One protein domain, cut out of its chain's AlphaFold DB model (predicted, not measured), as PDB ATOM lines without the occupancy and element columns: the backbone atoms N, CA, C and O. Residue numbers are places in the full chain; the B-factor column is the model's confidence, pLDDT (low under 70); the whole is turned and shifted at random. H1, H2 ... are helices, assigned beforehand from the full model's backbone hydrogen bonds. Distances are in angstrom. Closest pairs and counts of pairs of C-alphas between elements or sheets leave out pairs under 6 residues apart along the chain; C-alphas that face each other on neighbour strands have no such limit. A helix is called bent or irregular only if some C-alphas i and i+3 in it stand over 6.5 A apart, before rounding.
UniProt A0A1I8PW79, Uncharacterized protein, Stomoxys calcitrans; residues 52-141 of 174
ATOM      1  N   VAL A  52      14.916  15.934  30.096       83.94
ATOM      2  CA  VAL A  52      14.179  15.028  31.002       83.94
ATOM      3  C   VAL A  52      15.073  13.944  31.591       83.94
ATOM      4  O   VAL A  52      14.953  13.618  32.771       83.94
ATOM      5  N   CYS A  53      16.012  13.421  30.802       85.38
ATOM      6  CA  CYS A  53      16.974  12.450  31.311       85.38
ATOM      7  C   CYS A  53      18.034  13.074  32.212       85.38
ATOM      8  O   CYS A  53      18.503  12.418  33.135       85.38
ATOM      9  N   GLU A  54      18.390  14.334  31.988       82.62
ATOM     10  CA  GLU A  54      19.313  15.062  32.857       82.62
ATOM     11  C   GLU A  54      18.670  15.343  34.222       82.62
ATOM     12  O   GLU A  54      19.259  15.066  35.270       82.62
ATOM     13  N   ALA A  55      17.405  15.761  34.218       81.12
ATOM     14  CA  ALA A  55      16.598  15.925  35.420       81.12
ATOM     15  C   ALA A  55      16.386  14.609  36.189       81.12
ATOM     16  O   ALA A  55      16.440  14.579  37.418       81.12
ATOM     17  N   TYR A  56      16.167  13.501  35.476       80.62
ATOM     18  CA  TYR A  56      16.066  12.177  36.092       80.62
ATOM     19  C   TYR A  56      17.400  11.731  36.713       80.62
ATOM     20  O   TYR A  56      17.436  11.282  37.858       80.62
ATOM     21  N   ASN A  57      18.512  11.899  35.996       76.38
ATOM     22  CA  ASN A  57      19.830  11.483  36.474       76.38
ATOM     23  C   ASN A  57      20.303  12.312  37.678       76.38
ATOM     24  O   ASN A  57      20.901  11.763  38.602       76.38
ATOM     25  N   THR A  58      19.999  13.613  37.711       72.12
ATOM     26  CA  THR A  58      20.333  14.487  38.851       72.12
ATOM     27  C   THR A  58      19.592  14.099  40.128       72.12
ATOM     28  O   THR A  58      20.152  14.227  41.215       72.12
ATOM     29  N   ARG A  59      18.383  13.530  40.034       65.56
ATOM     30  CA  ARG A  59      17.670  12.989  41.202       65.56
ATOM     31  C   ARG A  59      18.422  11.840  41.876       65.56
ATOM     32  O   ARG A  59      18.470  11.802  43.104       65.56
ATOM     33  N   ASN A  60      19.024  10.937  41.100       58.97
ATOM     34  CA  ASN A  60      19.778   9.799  41.645       58.97
ATOM     35  C   ASN A  60      21.038  10.227  42.413       58.97
ATOM     36  O   ASN A  60      21.545   9.459  43.221       58.97
ATOM     37  N   LEU A  61      21.532  11.449  42.191       58.97
ATOM     38  CA  LEU A  61      22.687  11.994  42.908       58.97
ATOM     39  C   LEU A  61      22.318  12.607  44.268       58.97
ATOM     40  O   LEU A  61      23.199  12.794  45.101       58.97
ATOM     41  N   VAL A  62      21.039  12.931  44.500       57.34
ATOM     42  CA  VAL A  62      20.591  13.714  45.668       57.34
ATOM     43  C   VAL A  62      19.873  12.862  46.725       57.34
ATOM     44  O   VAL A  62      19.745  13.303  47.863       57.34
ATOM     45  N   ILE A  63      19.436  11.638  46.404       56.81
ATOM     46  CA  ILE A  63      18.700  10.774  47.346       56.81
ATOM     47  C   ILE A  63      19.468   9.464  47.604       56.81
ATOM     48  O   ILE A  63      19.231   8.475  46.907       56.81
ATOM     49  N   PRO A  64      20.363   9.414  48.604       51.94
ATOM     50  CA  PRO A  64      20.653   8.185  49.325       51.94
ATOM     51  C   PRO A  64      19.575   7.980  50.409       51.94
ATOM     52  O   PRO A  64      19.116   8.941  51.013       51.94
ATOM     53  N   ASP A  65      19.189   6.730  50.656       44.03
ATOM     54  CA  ASP A  65      18.279   6.248  51.713       44.03
ATOM     55  C   ASP A  65      16.750   6.222  51.472       44.03
ATOM     56  O   ASP A  65      16.014   7.200  51.569       44.03
ATOM     57  N   ASN A  66      16.271   4.983  51.289       52.34
ATOM     58  CA  ASN A  66      15.174   4.355  52.045       52.34
ATOM     59  C   ASN A  66      13.781   5.006  52.055       52.34
ATOM     60  O   ASN A  66      13.058   4.922  53.047       52.34
ATOM     61  N   GLY A  67      13.326   5.534  50.924       53.22
ATOM     62  CA  GLY A  67      11.905   5.806  50.727       53.22
ATOM     63  C   GLY A  67      11.599   6.172  49.288       53.22
ATOM     64  O   GLY A  67      12.246   7.056  48.730       53.22
ATOM     65  N   LEU A  68      10.616   5.500  48.674       49.22
ATOM     66  CA  LEU A  68      10.079   5.905  47.375       49.22
ATOM     67  C   LEU A  68       9.618   7.368  47.490       49.22
ATOM     68  O   LEU A  68       8.716   7.645  48.285       49.22
ATOM     69  N   PRO A  69      10.201   8.312  46.733       50.41
ATOM     70  CA  PRO A  69       9.757   9.695  46.792       50.41
ATOM     71  C   PRO A  69       8.294   9.783  46.352       50.41
ATOM     72  O   PRO A  69       7.888   9.025  45.459       50.41
ATOM     73  N   PRO A  70       7.505  10.706  46.928       52.22
ATOM     74  CA  PRO A  70       6.146  10.932  46.470       52.22
ATOM     75  C   PRO A  70       6.152  11.188  44.952       52.22
ATOM     76  O   PRO A  70       7.078  11.838  44.450       52.22
ATOM     77  N   PRO A  71       5.137  10.710  44.205       52.41
ATOM     78  CA  PRO A  71       5.069  10.847  42.746       52.41
ATOM     79  C   PRO A  71       5.255  12.295  42.253       52.41
ATOM     80  O   PRO A  71       5.731  12.516  41.145       52.41
ATOM     81  N   ILE A  72       4.962  13.265  43.121       50.53
ATOM     82  CA  ILE A  72       5.024  14.712  42.897       50.53
ATOM     83  C   ILE A  72       6.476  15.239  42.805       50.53
ATOM     84  O   ILE A  72       6.719  16.286  42.212       50.53
ATOM     85  N   ALA A  73       7.475  14.507  43.314       59.69
ATOM     86  CA  ALA A  73       8.885  14.925  43.311       59.69
ATOM     87  C   ALA A  73       9.721  14.285  42.182       59.69
ATOM     88  O   ALA A  73      10.947  14.215  42.282       59.69
ATOM     89  N   PHE A  74       9.083  13.793  41.111       63.41
ATOM     90  CA  PHE A  74       9.739  12.963  40.093       63.41
ATOM     91  C   PHE A  74      10.971  13.620  39.434       63.41
ATOM     92  O   PHE A  74      11.970  12.934  39.218       63.41
ATOM     93  N   PHE A  75      10.929  14.938  39.204       69.12
ATOM     94  CA  PHE A  75      11.992  15.726  38.558       69.12
ATOM     95  C   PHE A  75      12.856  16.571  39.519       69.12
ATOM     96  O   PHE A  75      13.743  17.301  39.075       69.12
ATOM     97  N   GLY A  76      12.606  16.482  40.830       64.44
ATOM     98  CA  GLY A  76      13.429  17.081  41.886       64.44
ATOM     99  C   GLY A  76      13.858  18.550  41.692       64.44
ATOM    100  O   GLY A  76      13.152  19.393  41.123       64.44
ATOM    101  N   HIS A  77      15.058  18.850  42.196       66.69
ATOM    102  CA  HIS A  77      15.684  20.178  42.205       66.69
ATOM    103  C   HIS A  77      16.428  20.518  40.904       66.69
ATOM    104  O   HIS A  77      17.222  21.452  40.898       66.69
ATOM    105  N   TYR A  78      16.185  19.799  39.797       71.50
ATOM    106  CA  TYR A  78      16.853  20.112  38.532       71.50
ATOM    107  C   TYR A  78      16.574  21.563  38.124       71.50
ATOM    108  O   TYR A  78      15.404  21.986  38.089       71.50
ATOM    109  N   GLN A  79      17.655  22.290  37.842       72.56
ATOM    110  CA  GLN A  79      17.662  23.677  37.410       72.56
ATOM    111  C   GLN A  79      18.305  23.739  36.018       72.56
ATOM    112  O   GLN A  79      19.501  23.482  35.901       72.56
ATOM    113  N   PRO A  80      17.522  24.025  34.963       76.19
ATOM    114  CA  PRO A  80      18.047  24.090  33.608       76.19
ATOM    115  C   PRO A  80      18.881  25.358  33.391       76.19
ATOM    116  O   PRO A  80      18.714  26.337  34.124       76.19
ATOM    117  N   PRO A  81      19.705  25.390  32.330       77.88
ATOM    118  CA  PRO A  81      20.361  26.614  31.877       77.88
ATOM    119  C   PRO A  81      19.339  27.716  31.527       77.88
ATOM    120  O   PRO A  81      18.227  27.423  31.081       77.88
ATOM    121  N   GLU A  82      19.729  28.986  31.698       72.50
ATOM    122  CA  GLU A  82      18.851  30.179  31.689       72.50
ATOM    123  C   GLU A  82      17.782  30.273  30.573       72.50
ATOM    124  O   GLU A  82      16.658  30.640  30.910       72.50
ATOM    125  N   PRO A  83      17.998  29.888  29.294       72.94
ATOM    126  CA  PRO A  83      16.927  29.960  28.289       72.94
ATOM    127  C   PRO A  83      15.835  28.887  28.451       72.94
ATOM    128  O   PRO A  83      14.756  29.008  27.876       72.94
ATOM    129  N   LYS A  84      16.102  27.812  29.202       75.88
ATOM    130  CA  LYS A  84      15.184  26.676  29.395       75.88
ATOM    131  C   LYS A  84      14.516  26.682  30.779       75.88
ATOM    132  O   LYS A  84      13.626  25.868  31.032       75.88
ATOM    133  N   ALA A  85      14.912  27.599  31.666       78.50
ATOM    134  CA  ALA A  85      14.426  27.684  33.044       78.50
ATOM    135  C   ALA A  85      12.914  27.952  33.137       78.50
ATOM    136  O   ALA A  85      12.217  27.310  33.929       78.50
ATOM    137  N   GLU A  86      12.384  28.847  32.300       81.44
ATOM    138  CA  GLU A  86      10.956  29.193  32.288       81.44
ATOM    139  C   GLU A  86      10.087  28.013  31.839       81.44
ATOM    140  O   GLU A  86       9.134  27.633  32.524       81.44
ATOM    141  N   ILE A  87      10.468  27.376  30.727       82.56
ATOM    142  CA  ILE A  87       9.774  26.213  30.157       82.56
ATOM    143  C   ILE A  87       9.746  25.065  31.169       82.56
ATOM    144  O   ILE A  87       8.721  24.411  31.366       82.56
ATOM    145  N   TRP A  88      10.863  24.844  31.856       81.25
ATOM    146  CA  TRP A  88      10.962  23.820  32.882       81.25
ATOM    147  C   TRP A  88      10.146  24.136  34.137       81.25
ATOM    148  O   TRP A  88       9.563  23.240  34.743       81.25
ATOM    149  N   THR A  89      10.063  25.408  34.527       80.94
ATOM    150  CA  THR A  89       9.223  25.838  35.653       80.94
ATOM    151  C   THR A  89       7.750  25.606  35.334       80.94
ATOM    152  O   THR A  89       7.030  25.022  36.146       80.94
ATOM    153  N   PHE A  90       7.319  25.969  34.121       80.75
ATOM    154  CA  PHE A  90       5.979  25.651  33.632       80.75
ATOM    155  C   PHE A  90       5.724  24.142  33.643       80.75
ATOM    156  O   PHE A  90       4.691  23.691  34.128       80.75
ATOM    157  N   PHE A  91       6.688  23.351  33.177       80.31
ATOM    158  CA  PHE A  91       6.604  21.897  33.195       80.31
ATOM    159  C   PHE A  91       6.460  21.324  34.615       80.31
ATOM    160  O   PHE A  91       5.603  20.469  34.840       80.31
ATOM    161  N   LYS A  92       7.226  21.819  35.597       77.06
ATOM    162  CA  LYS A  92       7.072  21.408  37.004       77.06
ATOM    163  C   LYS A  92       5.684  21.745  37.541       77.06
ATOM    164  O   LYS A  92       5.075  20.899  38.189       77.06
ATOM    165  N   LEU A  93       5.177  22.946  37.262       79.31
ATOM    166  CA  LEU A  93       3.830  23.358  37.673       79.31
ATOM    167  C   LEU A  93       2.752  22.494  37.010       79.31
ATOM    168  O   LEU A  93       1.822  22.047  37.677       79.31
ATOM    169  N   PHE A  94       2.913  22.204  35.719       78.25
ATOM    170  CA  PHE A  94       2.032  21.316  34.972       78.25
ATOM    171  C   PHE A  94       1.994  19.908  35.588       78.25
ATOM    172  O   PHE A  94       0.915  19.371  35.828       78.25
ATOM    173  N   MET A  95       3.161  19.341  35.913       75.00
ATOM    174  CA  MET A  95       3.263  18.034  36.572       75.00
ATOM    175  C   MET A  95       2.742  18.055  38.018       75.00
ATOM    176  O   MET A  95       2.207  17.050  38.474       75.00
ATOM    177  N   ALA A  96       2.856  19.174  38.740       73.88
ATOM    178  CA  ALA A  96       2.345  19.313  40.107       73.88
ATOM    179  C   ALA A  96       0.811  19.393  40.167       73.88
ATOM    180  O   ALA A  96       0.204  18.882  41.105       73.88
ATOM    181  N   GLN A  97       0.178  19.993  39.154       73.25
ATOM    182  CA  GLN A  97      -1.283  20.038  39.023       73.25
ATOM    183  C   GLN A  97      -1.878  18.680  38.610       73.25
ATOM    184  O   GLN A  97      -3.095  18.475  38.630       73.25
ATOM    185  N   PHE A  98      -1.024  17.741  38.212       70.88
ATOM    186  CA  PHE A  98      -1.429  16.467  37.661       70.88
ATOM    187  C   PHE A  98      -1.776  15.462  38.776       70.88
ATOM    188  O   PHE A  98      -0.898  14.888  39.412       70.88
ATOM    189  N   ASN A  99      -3.075  15.240  39.016       70.44
ATOM    190  CA  ASN A  99      -3.579  14.396  40.117       70.44
ATOM    191  C   ASN A  99      -3.847  12.923  39.725       70.44
ATOM    192  O   ASN A  99      -4.383  12.145  40.510       70.44
ATOM    193  N   ASP A 100      -3.526  12.525  38.494       80.94
ATOM    194  CA  ASP A 100      -3.754  11.161  38.008       80.94
ATOM    195  C   ASP A 100      -2.516  10.292  38.290       80.94
ATOM    196  O   ASP A 100      -1.508  10.323  37.579       80.94
ATOM    197  N   VAL A 101      -2.600   9.551  39.402       79.56
ATOM    198  CA  VAL A 101      -1.523   8.714  39.954       79.56
ATOM    199  C   VAL A 101      -1.117   7.596  38.991       79.56
ATOM    200  O   VAL A 101       0.074   7.303  38.866       79.56
ATOM    201  N   ASP A 102      -2.077   7.002  38.281       80.88
ATOM    202  CA  ASP A 102      -1.815   5.921  37.328       80.88
ATOM    203  C   ASP A 102      -0.982   6.434  36.161       80.88
ATOM    204  O   ASP A 102       0.060   5.866  35.822       80.88
ATOM    205  N   PHE A 103      -1.384   7.566  35.585       84.06
ATOM    206  CA  PHE A 103      -0.607   8.176  34.520       84.06
ATOM    207  C   PHE A 103       0.743   8.710  35.010       84.06
ATOM    208  O   PHE A 103       1.728   8.596  34.283       84.06
ATOM    209  N   ALA A 104       0.844   9.214  36.242       81.50
ATOM    210  CA  ALA A 104       2.130   9.609  36.818       81.50
ATOM    211  C   ALA A 104       3.118   8.428  36.915       81.50
ATOM    212  O   ALA A 104       4.312   8.601  36.659       81.50
ATOM    213  N   ASN A 105       2.634   7.222  37.235       83.31
ATOM    214  CA  ASN A 105       3.453   6.008  37.203       83.31
ATOM    215  C   ASN A 105       3.843   5.627  35.764       83.31
ATOM    216  O   ASN A 105       5.014   5.357  35.517       83.31
ATOM    217  N   ILE A 106       2.918   5.715  34.799       88.19
ATOM    218  CA  ILE A 106       3.228   5.484  33.373       88.19
ATOM    219  C   ILE A 106       4.323   6.444  32.885       88.19
ATOM    220  O   ILE A 106       5.264   6.027  32.211       88.19
ATOM    221  N   VAL A 107       4.225   7.729  33.234       86.75
ATOM    222  CA  VAL A 107       5.236   8.736  32.891       86.75
ATOM    223  C   VAL A 107       6.580   8.388  33.520       86.75
ATOM    224  O   VAL A 107       7.595   8.442  32.828       86.75
ATOM    225  N   ARG A 108       6.597   8.020  34.808       84.25
ATOM    226  CA  ARG A 108       7.818   7.591  35.501       84.25
ATOM    227  C   ARG A 108       8.492   6.457  34.740       84.25
ATOM    228  O   ARG A 108       9.660   6.594  34.389       84.25
ATOM    229  N   ASP A 109       7.766   5.375  34.491       87.81
ATOM    230  CA  ASP A 109       8.324   4.162  33.896       87.81
ATOM    231  C   ASP A 109       8.834   4.431  32.474       87.81
ATOM    232  O   ASP A 109       9.953   4.050  32.132       87.81
ATOM    233  N   ALA A 110       8.080   5.200  31.682       90.00
ATOM    234  CA  ALA A 110       8.486   5.593  30.335       90.00
ATOM    235  C   ALA A 110       9.736   6.491  30.321       90.00
ATOM    236  O   ALA A 110      10.597   6.354  29.449       90.00
ATOM    237  N   VAL A 111       9.858   7.420  31.277       88.19
ATOM    238  CA  VAL A 111      11.056   8.261  31.416       88.19
ATOM    239  C   VAL A 111      12.256   7.410  31.824       88.19
ATOM    240  O   VAL A 111      13.316   7.537  31.213       88.19
ATOM    241  N   VAL A 112      12.091   6.518  32.804       86.75
ATOM    242  CA  VAL A 112      13.142   5.592  33.255       86.75
ATOM    243  C   VAL A 112      13.653   4.765  32.073       86.75
ATOM    244  O   VAL A 112      14.849   4.798  31.775       86.75
ATOM    245  N   GLU A 113      12.755   4.093  31.353       89.88
ATOM    246  CA  GLU A 113      13.095   3.256  30.200       89.88
ATOM    247  C   GLU A 113      13.834   4.051  29.114       89.88
ATOM    248  O   GLU A 113      14.927   3.665  28.681       89.88
ATOM    249  N   ARG A 114      13.297   5.214  28.727       89.12
ATOM    250  CA  ARG A 114      13.920   6.083  27.722       89.12
ATOM    251  C   ARG A 114      15.326   6.521  28.131       89.12
ATOM    252  O   ARG A 114      16.222   6.564  27.288       89.12
ATOM    253  N   CYS A 115      15.528   6.876  29.396       88.12
ATOM    254  CA  CYS A 115      16.816   7.373  29.864       88.12
ATOM    255  C   CYS A 115      17.857   6.262  30.007       88.12
ATOM    256  O   CYS A 115      19.017   6.485  29.651       88.12
ATOM    257  N   HIS A 116      17.451   5.052  30.404       88.12
ATOM    258  CA  HIS A 116      18.312   3.869  30.334       88.12
ATOM    259  C   HIS A 116      18.744   3.568  28.895       88.12
ATOM    260  O   HIS A 116      19.935   3.371  28.643       88.12
ATOM    261  N   PHE A 117      17.808   3.605  27.941       88.75
ATOM    262  CA  PHE A 117      18.116   3.381  26.530       88.75
ATOM    263  C   PHE A 117      19.071   4.446  25.970       88.75
ATOM    264  O   PHE A 117      20.066   4.113  25.323       88.75
ATOM    265  N   LYS A 118      18.820   5.731  26.266       87.94
ATOM    266  CA  LYS A 118      19.687   6.844  25.841       87.94
ATOM    267  C   LYS A 118      21.106   6.691  26.396       87.94
ATOM    268  O   LYS A 118      22.068   6.860  25.649       87.94
ATOM    269  N   LEU A 119      21.241   6.324  27.673       86.31
ATOM    270  CA  LEU A 119      22.540   6.088  28.306       86.31
ATOM    271  C   LEU A 119      23.290   4.924  27.642       86.31
ATOM    272  O   LEU A 119      24.466   5.062  27.303       86.31
ATOM    273  N   GLN A 120      22.613   3.797  27.412       87.94
ATOM    274  CA  GLN A 120      23.201   2.635  26.744       87.94
ATOM    275  C   GLN A 120      23.664   2.974  25.319       87.94
ATOM    276  O   GLN A 120      24.779   2.629  24.921       87.94
ATOM    277  N   GLN A 121      22.837   3.691  24.558       88.94
ATOM    278  CA  GLN A 121      23.173   4.119  23.201       88.94
ATOM    279  C   GLN A 121      24.388   5.057  23.186       88.94
ATOM    280  O   GLN A 121      25.274   4.903  22.343       88.94
ATOM    281  N   GLN A 122      24.464   5.986  24.140       87.19
ATOM    282  CA  GLN A 122      25.587   6.913  24.259       87.19
ATOM    283  C   GLN A 122      26.898   6.183  24.589       87.19
ATOM    284  O   GLN A 122      27.934   6.492  24.001       87.19
ATOM    285  N   GLN A 123      26.864   5.171  25.461       86.31
ATOM    286  CA  GLN A 123      28.037   4.341  25.764       86.31
ATOM    287  C   GLN A 123      28.536   3.575  24.530       86.31
ATOM    288  O   GLN A 123      29.741   3.538  24.268       86.31
ATOM    289  N   LEU A 124      27.623   3.007  23.736       88.25
ATOM    290  CA  LEU A 124      27.971   2.310  22.494       88.25
ATOM    291  C   LEU A 124      28.587   3.261  21.457       88.25
ATOM    292  O   LEU A 124      29.584   2.914  20.820       88.25
ATOM    293  N   GLN A 125      28.037   4.469  21.315       86.50
ATOM    294  CA  GLN A 125      28.587   5.497  20.426       86.50
ATOM    295  C   GLN A 125      29.986   5.940  20.865       86.50
ATOM    296  O   GLN A 125      30.886   6.018  20.031       86.50
ATOM    297  N   GLN A 126      30.210   6.149  22.166       84.75
ATOM    298  CA  GLN A 126      31.532   6.502  22.690       84.75
ATOM    299  C   GLN A 126      32.563   5.389  22.454       84.75
ATOM    300  O   GLN A 126      33.691   5.674  22.057       84.75
ATOM    301  N   GLN A 127      32.188   4.117  22.629       82.50
ATOM    302  CA  GLN A 127      33.081   2.992  22.322       82.50
ATOM    303  C   GLN A 127      33.414   2.900  20.828       82.50
ATOM    304  O   GLN A 127      34.564   2.629  20.472       82.50
ATOM    305  N   ALA A 128      32.434   3.134  19.947       81.25
ATOM    306  CA  ALA A 128      32.665   3.187  18.506       81.25
ATOM    307  C   ALA A 128      33.626   4.328  18.142       81.25
ATOM    308  O   ALA A 128      34.623   4.089  17.463       81.25
ATOM    309  N   GLN A 129      33.404   5.521  18.696       80.19
ATOM    310  CA  GLN A 129      34.249   6.690  18.466       80.19
ATOM    311  C   GLN A 129      35.686   6.474  18.964       80.19
ATOM    312  O   GLN A 129      36.631   6.768  18.240       80.19
ATOM    313  N   GLN A 130      35.877   5.862  20.139       78.19
ATOM    314  CA  GLN A 130      37.211   5.496  20.633       78.19
ATOM    315  C   GLN A 130      37.898   4.439  19.754       78.19
ATOM    316  O   GLN A 130      39.123   4.465  19.602       78.19
ATOM    317  N   ARG A 131      37.148   3.488  19.175       71.94
ATOM    318  CA  ARG A 131      37.713   2.532  18.206       71.94
ATOM    319  C   ARG A 131      38.119   3.218  16.908       71.94
ATOM    320  O   ARG A 131      39.194   2.912  16.391       71.94
ATOM    321  N   ASP A 132      37.307   4.139  16.410       69.88
ATOM    322  CA  ASP A 132      37.609   4.892  15.195       69.88
ATOM    323  C   ASP A 132      38.786   5.848  15.397       69.88
ATOM    324  O   ASP A 132      39.650   5.932  14.530       69.88
ATOM    325  N   GLU A 133      38.914   6.483  16.561       71.06
ATOM    326  CA  GLU A 133      40.064   7.323  16.907       71.06
ATOM    327  C   GLU A 133      41.361   6.501  17.020       71.06
ATOM    328  O   GLU A 133      42.395   6.865  16.448       71.06
ATOM    329  N   LYS A 134      41.306   5.318  17.648       64.75
ATOM    330  CA  LYS A 134      42.427   4.358  17.656       64.75
ATOM    331  C   LYS A 134      42.776   3.861  16.250       64.75
ATOM    332  O   LYS A 134      43.942   3.622  15.951       64.75
ATOM    333  N   ARG A 135      41.793   3.719  15.360       58.75
ATOM    334  CA  ARG A 135      42.027   3.342  13.959       58.75
ATOM    335  C   ARG A 135      42.632   4.499  13.162       58.75
ATOM    336  O   ARG A 135      43.559   4.279  12.388       58.75
ATOM    337  N   ASN A 136      42.148   5.722  13.359       58.00
ATOM    338  CA  ASN A 136      42.579   6.905  12.617       58.00
ATOM    339  C   ASN A 136      44.003   7.335  13.010       58.00
ATOM    340  O   ASN A 136      44.812   7.663  12.148       58.00
ATOM    341  N   THR A 137      44.371   7.205  14.287       59.16
ATOM    342  CA  THR A 137      45.756   7.419  14.754       59.16
ATOM    343  C   THR A 137      46.746   6.412  14.153       59.16
ATOM    344  O   THR A 137      47.850   6.795  13.762       59.16
ATOM    345  N   VAL A 138      46.350   5.145  13.974       56.91
ATOM    346  CA  VAL A 138      47.177   4.118  13.302       56.91
ATOM    347  C   VAL A 138      47.307   4.372  11.793       56.91
ATOM    348  O   VAL A 138      48.365   4.113  11.215       56.91
ATOM    349  N   VAL A 139      46.264   4.904  11.148       56.44
ATOM    350  CA  VAL A 139      46.255   5.199   9.702       56.44
ATOM    351  C   VAL A 139      47.007   6.500   9.377       56.44
ATOM    352  O   VAL A 139      47.724   6.549   8.380       56.44
ATOM    353  N   LEU A 140      46.937   7.526  10.234       54.12
ATOM    354  CA  LEU A 140      47.653   8.799  10.054       54.12
ATOM    355  C   LEU A 140      49.125   8.748  10.507       54.12
ATOM    356  O   LEU A 140      49.952   9.479   9.965       54.12
ATOM    357  N   GLY A 141      49.488   7.855  11.438       53.00
ATOM    358  CA  GLY A 141      50.877   7.650  11.882       53.00
ATOM    359  C   GLY A 141      51.781   6.944  10.860       53.00
ATOM    360  O   GLY A 141      53.002   6.926  11.008       53.00
TER     361      GLY A 141
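Overview. This is residues 52 to 141 of the 174 residues of an uncharacterized protein of Stomoxys calcitrans (UniProt A0A1I8PW79). One very long helix, H3, makes the longest axis; at its first end H2 folds back from it in an open V, and H1 meets H3 part of the way along it at nearly a right angle. Residues 120 to 141 stick out as a long arm from a small body of helices and loop, and residues 64 to 70 of the long link stick out as a loop. The printed part has 90 residues, with three named helices in the order H1, H2, H3, and no named strand; the class is all helix. It is only just loose, close to extended, with a radius of gyration of the C-alphas of 18.3 A and spans of 61 by 31 by 24 A.

Along the chain. H1, residues 52 to 62, begins at C-alpha 52 (14.179, 15.028, 31.002) and is 16.1 A long from first to last C-alpha. Residues 63 to 81 hold no named element. H2, residues 82 to 96, is 21.5 A long and irregular: C-alphas 83 and 86 are 7.2 A apart. H3, residues 101 to 140, is 57.6 A long, from C-alpha 101 (-1.523, 8.714, 39.954) to C-alpha 140 (47.653, 8.799, 10.054).

Arrangement. H1 and H3 touch, H3 with residues 111 to 115 alone; their closest C-alphas, those of Cys 53 and Cys 115, are 5.3 A apart. Their lines are about perpendicular, at 84 degrees. H2 is apart from H1 and from H3. In H3 every O i to N i+4 pair is within hydrogen-bond range; in H1 4 of 7 are, and in H2 9 of 11.

Size, cuts and confidence. The C-alphas farthest apart, those of Asn 99 and Gly 141, are 61.7 A apart. Without the stretches that stand free, 64 to 70, 81 to 87 and 120 to 141, the body spans 29 by 23 by 19 A. The link from H1 to H2 is long, with 19 residues; that from H2 to H3 is tight, with 4. The printed part has no cut. Its mean pLDDT is 73.9, and residues 59 to 77, 132 and 134 to 141 are under 70.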